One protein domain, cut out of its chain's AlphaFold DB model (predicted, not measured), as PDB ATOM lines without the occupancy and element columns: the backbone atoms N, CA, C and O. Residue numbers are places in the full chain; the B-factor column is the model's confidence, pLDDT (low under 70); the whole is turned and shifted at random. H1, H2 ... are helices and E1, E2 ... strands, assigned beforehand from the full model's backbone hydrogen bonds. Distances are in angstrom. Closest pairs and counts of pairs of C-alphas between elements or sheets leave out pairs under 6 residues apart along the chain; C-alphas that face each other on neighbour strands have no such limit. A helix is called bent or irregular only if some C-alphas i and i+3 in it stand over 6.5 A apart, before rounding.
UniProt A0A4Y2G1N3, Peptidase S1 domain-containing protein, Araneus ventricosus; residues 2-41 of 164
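What this domain is: This is residues 2 to 41 of the 164 residues of the protein "Peptidase S1 domain-containing protein" of Araneus ventricosus (UniProt A0A4Y2G1N3). A hairpin of two strands, E1 and E2, forms one long side of an open, loosely built frame, and the short helix H1 lies across a gap from it, running lengthwise beside the strands. The stretch between H1 and E1 bridges the gap at one end, while residues 23 to 35, with no named element, make a long loop at the other end and lead back into E2. The printed part has 40 residues with one named helix and two named strands, in the order H1, E1, E2; the sheet has the order E1 - E2 and is antiparallel. The class is mixed, helices and strands, with under half of the residues in named elements. The whole is loose, with a radius of gyration of the C-alphas of 11.7 A, and spans 35 by 17 by 8 A, only just a rod.

Where its parts are: Strand E1, the longest strand by residues, holds residues 17 to 22 and measures 13.6 A from first to last C-alpha; C-alpha 17 is at (-6.869, -27.749, 30.907). Strand E2 holds residues 36 to 40 and measures 13.1 A, ending with C-alpha 40 at (-4.675, -28.282, 34.762). Helix H1 holds residues 2 to 7 and measures 9.1 A, beginning with C-alpha 2 at (-7.035, -14.786, 23.142).

How they stand to each other: E1 and E2 are antiparallel neighbours and form a hairpin, with 166 degrees between their N-to-C directions. Among the C-alphas that face each other are those of Leu 22 and Ala 36, 4.4 A apart, and those of Val 20 and Leu 38, 4.9 A apart. N 18 and O 39 are within hydrogen-bond range at 2.8 A, and so are N 37 and O 21, also at 2.8 A. H1 and E2 are apart, with no C-alpha of the one within 8 A of the other. A short link of 9 residues joins H1 to E1. In H1 every O i to N i+4 pair is within hydrogen-bond range, and H1 is not bent.

The domain as a whole: The two C-alphas farthest apart are those of Asn 13 and Thr 30, 34.6 A. The C-alphas of Leu 2 and Glu 41, the first and last printed residues, are 20.9 A apart. The printed part has no cut. The link from E1 to E2, 13 residues, is long; its C-alphas lie 8 to 18 A from the mean of the C-alphas. The mean pLDDT of the printed part is 73.3, and residues 2 to 14 are under 70 in this model; the mean is 46 for H1, 89 for E1 and 88 for E2.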
ATOM      1  N   LEU A   2      -6.065 -13.924  23.857       40.28
ATOM      2  CA  LEU A   2      -7.035 -14.786  23.142       40.28
ATOM      3  C   LEU A   2      -6.427 -15.723  22.079       40.28
ATOM      4  O   LEU A   2      -6.846 -16.873  21.983       40.28
ATOM      5  N   HIS A   3      -5.418 -15.273  21.327       43.72
ATOM      6  CA  HIS A   3      -4.761 -16.125  20.326       43.72
ATOM      7  C   HIS A   3      -3.986 -17.301  20.939       43.72
ATOM      8  O   HIS A   3      -4.029 -18.395  20.390       43.72
ATOM      9  N   VAL A   4      -3.353 -17.118  22.105       50.50
ATOM     10  CA  VAL A   4      -2.609 -18.194  22.787       50.50
ATOM     11  C   VAL A   4      -3.574 -19.248  23.336       50.50
ATOM     12  O   VAL A   4      -3.331 -20.443  23.214       50.50
ATOM     13  N   LEU A   5      -4.723 -18.820  23.872       51.88
ATOM     14  CA  LEU A   5      -5.741 -19.737  24.397       51.88
ATOM     15  C   LEU A   5      -6.359 -20.631  23.309       51.88
ATOM     16  O   LEU A   5      -6.689 -21.782  23.586       51.88
ATOM     17  N   GLN A   6      -6.490 -20.130  22.077       44.31
ATOM     18  CA  GLN A   6      -6.994 -20.913  20.943       44.31
ATOM     19  C   GLN A   6      -5.998 -21.989  20.483       44.31
ATOM     20  O   GLN A   6      -6.417 -23.081  20.105       44.31
ATOM     21  N   GLU A   7      -4.691 -21.720  20.550       47.44
ATOM     22  CA  GLU A   7      -3.654 -22.705  20.211       47.44
ATOM     23  C   GLU A   7      -3.482 -23.774  21.299       47.44
ATOM     24  O   GLU A   7      -3.311 -24.951  20.983       47.44
ATOM     25  N   MET A   8      -3.637 -23.405  22.577       49.28
ATOM     26  CA  MET A   8      -3.599 -24.344  23.709       49.28
ATOM     27  C   MET A   8      -4.792 -25.314  23.760       49.28
ATOM     28  O   MET A   8      -4.768 -26.275  24.528       49.28
ATOM     29  N   TYR A   9      -5.830 -25.085  22.948       46.78
ATOM     30  CA  TYR A   9      -6.999 -25.962  22.841       46.78
ATOM     31  C   TYR A   9      -6.813 -27.110  21.830       46.78
ATOM     32  O   TYR A   9      -7.755 -27.864  21.596       46.78
ATOM     33  N   LYS A  10      -5.630 -27.284  21.219       48.97
ATOM     34  CA  LYS A  10      -5.332 -28.449  20.365       48.97
ATOM     35  C   LYS A  10      -4.608 -29.536  21.170       48.97
ATOM     36  O   LYS A  10      -3.417 -29.390  21.444       48.97
ATOM     37  N   PRO A  11      -5.290 -30.629  21.556       48.22
ATOM     38  CA  PRO A  11      -4.673 -31.705  22.299       48.22
ATOM     39  C   PRO A  11      -4.099 -32.714  21.306       48.22
ATOM     40  O   PRO A  11      -4.745 -33.701  20.995       48.22
ATOM     41  N   ASP A  12      -2.877 -32.483  20.842       44.19
ATOM     42  CA  ASP A  12      -2.009 -33.590  20.444       44.19
ATOM     43  C   ASP A  12      -0.762 -33.506  21.339       44.19
ATOM     44  O   ASP A  12       0.041 -32.582  21.230       44.19
ATOM     45  N   ASN A  13      -0.661 -34.436  22.301       54.69
ATOM     46  CA  ASN A  13       0.403 -34.588  23.315       54.69
ATOM     47  C   ASN A  13       0.493 -33.564  24.484       54.69
ATOM     48  O   ASN A  13       1.487 -33.570  25.212       54.69
ATOM     49  N   GLY A  14      -0.522 -32.724  24.733       65.31
ATOM     50  CA  GLY A  14      -0.539 -31.739  25.841       65.31
ATOM     51  C   GLY A  14      -1.277 -32.170  27.128       65.31
ATOM     52  O   GLY A  14      -2.101 -33.084  27.110       65.31
ATOM     53  N   ARG A  15      -1.026 -31.490  28.266       78.31
ATOM     54  CA  ARG A  15      -1.829 -31.651  29.505       78.31
ATOM     55  C   ARG A  15      -3.223 -31.040  29.325       78.31
ATOM     56  O   ARG A  15      -3.353 -29.948  28.779       78.31
ATOM     57  N   LYS A  16      -4.257 -31.700  29.855       83.94
ATOM     58  CA  LYS A  16      -5.638 -31.203  29.803       83.94
ATOM     59  C   LYS A  16      -5.823 -29.991  30.725       83.94
ATOM     60  O   LYS A  16      -5.452 -30.013  31.899       83.94
ATOM     61  N   ILE A  17      -6.438 -28.945  30.178       85.94
ATOM     62  CA  ILE A  17      -6.869 -27.749  30.907       85.94
ATOM     63  C   ILE A  17      -8.315 -27.979  31.349       85.94
ATOM     64  O   ILE A  17      -9.189 -28.197  30.511       85.94
ATOM     65  N   SER A  18      -8.577 -27.948  32.654       89.25
ATOM     66  CA  SER A  18      -9.933 -28.068  33.207       89.25
ATOM     67  C   SER A  18     -10.643 -26.725  33.299       89.25
ATOM     68  O   SER A  18     -11.870 -26.672  33.228       89.25
ATOM     69  N   ARG A  19      -9.890 -25.629  33.451       88.81
ATOM     70  CA  ARG A  19     -10.466 -24.288  33.552       88.81
ATOM     71  C   ARG A  19      -9.517 -23.209  33.050       88.81
ATOM     72  O   ARG A  19      -8.334 -23.212  33.377       88.81
ATOM     73  N   VAL A  20     -10.087 -22.245  32.336       88.81
ATOM     74  CA  VAL A  20      -9.461 -20.959  32.010       88.81
ATOM     75  C   VAL A  20     -10.130 -19.889  32.873       88.81
ATOM     76  O   VAL A  20     -11.358 -19.816  32.918       88.81
ATOM     77  N   ILE A  21      -9.341 -19.097  33.596       90.25
ATOM     78  CA  ILE A  21      -9.820 -18.022  34.474       90.25
ATOM     79  C   ILE A  21      -9.223 -16.713  33.964       90.25
ATOM     80  O   ILE A  21      -8.036 -16.462  34.153       90.25
ATOM     81  N   LEU A  22     -10.037 -15.904  33.292       88.81
ATOM     82  CA  LEU A  22      -9.636 -14.579  32.819       88.81
ATOM     83  C   LEU A  22      -9.679 -13.572  33.971       88.81
ATOM     84  O   LEU A  22     -10.499 -13.717  34.883       88.81
ATOM     85  N   HIS A  23      -8.826 -12.547  33.922       89.00
ATOM     86  CA  HIS A  23      -8.956 -11.416  34.834       89.00
ATOM     87  C   HIS A  23     -10.349 -10.774  34.671       89.00
ATOM     88  O   HIS A  23     -10.739 -10.494  33.536       89.00
ATOM     89  N   PRO A  24     -11.107 -10.536  35.760       93.19
ATOM     90  CA  PRO A  24     -12.480 -10.027  35.674       93.19
ATOM     91  C   PRO A  24     -12.559  -8.658  34.985       93.19
ATOM     92  O   PRO A  24     -13.480  -8.417  34.214       93.19
ATOM     93  N   ASP A  25     -11.548  -7.815  35.203       91.75
ATOM     94  CA  ASP A  25     -11.452  -6.477  34.603       91.75
ATOM     95  C   ASP A  25     -10.616  -6.446  33.309       91.75
ATOM     96  O   ASP A  25     -10.023  -5.416  32.984       91.75
ATOM     97  N   PHE A  26     -10.455  -7.574  32.608       86.12
ATOM     98  CA  PHE A  26      -9.766  -7.566  31.314       86.12
ATOM     99  C   PHE A  26     -10.514  -6.679  30.312       86.12
ATOM    100  O   PHE A  26     -11.700  -6.883  30.051       86.12
ATOM    101  N   ASP A  27      -9.794  -5.735  29.711       81.38
ATOM    102  CA  ASP A  27     -10.324  -4.819  28.707       81.38
ATOM    103  C   ASP A  27      -9.678  -5.111  27.351       81.38
ATOM    104  O   ASP A  27      -8.463  -5.010  27.170       81.38
ATOM    105  N   ASN A  28     -10.497  -5.484  26.368       79.19
ATOM    106  CA  ASN A  28     -10.003  -5.833  25.044       79.19
ATOM    107  C   ASN A  28      -9.644  -4.612  24.178       79.19
ATOM    108  O   ASN A  28      -8.867  -4.774  23.237       79.19
ATOM    109  N   GLU A  29     -10.177  -3.425  24.449       76.88
ATOM    110  CA  GLU A  29      -9.825  -2.208  23.713       76.88
ATOM    111  C   GLU A  29      -8.486  -1.666  24.205       76.88
ATOM    112  O   GLU A  29      -7.557  -1.492  23.414       76.88
ATOM    113  N   THR A  30      -8.351  -1.488  25.519       75.00
ATOM    114  CA  THR A  30      -7.137  -0.917  26.127       75.00
ATOM    115  C   THR A  30      -6.040  -1.950  26.377       75.00
ATOM    116  O   THR A  30      -4.895  -1.584  26.634       75.00
ATOM    117  N   LYS A  31      -6.371  -3.247  26.301       76.75
ATOM    118  CA  LYS A  31      -5.515  -4.372  26.725       76.75
ATOM    119  C   LYS A  31      -5.134  -4.318  28.208       76.75
ATOM    120  O   LYS A  31      -4.184  -4.983  28.622       76.75
ATOM    121  N   ALA A  32      -5.872  -3.559  29.020       78.94
ATOM    122  CA  ALA A  32      -5.659  -3.527  30.456       78.94
ATOM    123  C   ALA A  32      -5.958  -4.898  31.079       78.94
ATOM    124  O   ALA A  32      -6.899  -5.594  30.690       78.94
ATOM    125  N   ASN A  33      -5.158  -5.266  32.082       82.81
ATOM    126  CA  ASN A  33      -5.270  -6.530  32.811       82.81
ATOM    127  C   ASN A  33      -5.205  -7.780  31.903       82.81
ATOM    128  O   ASN A  33      -5.950  -8.736  32.121       82.81
ATOM    129  N   ASP A  34      -4.322  -7.788  30.893       80.62
ATOM    130  CA  ASP A  34      -4.062  -8.952  30.023       80.62
ATOM    131  C   ASP A  34      -3.345 -10.082  30.799       80.62
ATOM    132  O   ASP A  34      -2.162 -10.355  30.602       80.62
ATOM    133  N   ILE A  35      -4.067 -10.736  31.718       84.75
ATOM    134  CA  ILE A  35      -3.618 -11.876  32.529       84.75
ATOM    135  C   ILE A  35      -4.743 -12.918  32.681       84.75
ATOM    136  O   ILE A  35      -5.925 -12.585  32.786       84.75
ATOM    137  N   ALA A  36      -4.376 -14.199  32.706       86.50
ATOM    138  CA  ALA A  36      -5.283 -15.310  32.969       86.50
ATOM    139  C   ALA A  36      -4.552 -16.451  33.669       86.50
ATOM    140  O   ALA A  36      -3.336 -16.603  33.546       86.50
ATOM    141  N   LEU A  37      -5.321 -17.281  34.366       89.06
ATOM    142  CA  LEU A  37      -4.850 -18.504  35.001       89.06
ATOM    143  C   LEU A  37      -5.411 -19.723  34.274       89.06
ATOM    144  O   LEU A  37      -6.577 -19.757  33.873       89.06
ATOM    145  N   LEU A  38      -4.575 -20.748  34.157       88.81
ATOM    146  CA  LEU A  38      -4.946 -22.043  33.604       88.81
ATOM    147  C   LEU A  38      -4.888 -23.083  34.715       88.81
ATOM    148  O   LEU A  38      -3.848 -23.275  35.343       88.81
ATOM    149  N   LYS A  39      -6.011 -23.761  34.949       88.62
ATOM    150  CA  LYS A  39      -6.067 -24.907  35.852       88.62
ATOM    151  C   LYS A  39      -5.911 -26.182  35.035       88.62
ATOM    152  O   LYS A  39      -6.710 -26.444  34.136       88.62
ATOM    153  N   PHE A  40      -4.891 -26.967  35.358       87.75
ATOM    154  CA  PHE A  40      -4.675 -28.282  34.762       87.75
ATOM    155  C   PHE A  40      -5.444 -29.366  35.517       87.75
ATOM    156  O   PHE A  40      -5.686 -29.251  36.718       87.75
ATOM    157  N   GLU A  41      -5.821 -30.423  34.802       87.06
ATOM    158  CA  GLU A  41      -6.343 -31.653  35.390       87.06
ATOM    159  C   GLU A  41      -5.840 -32.861  34.582       87.06
ATOM    160  O   GLU A  41      -6.185 -32.980  33.404       87.06
TER     161      GLU A  41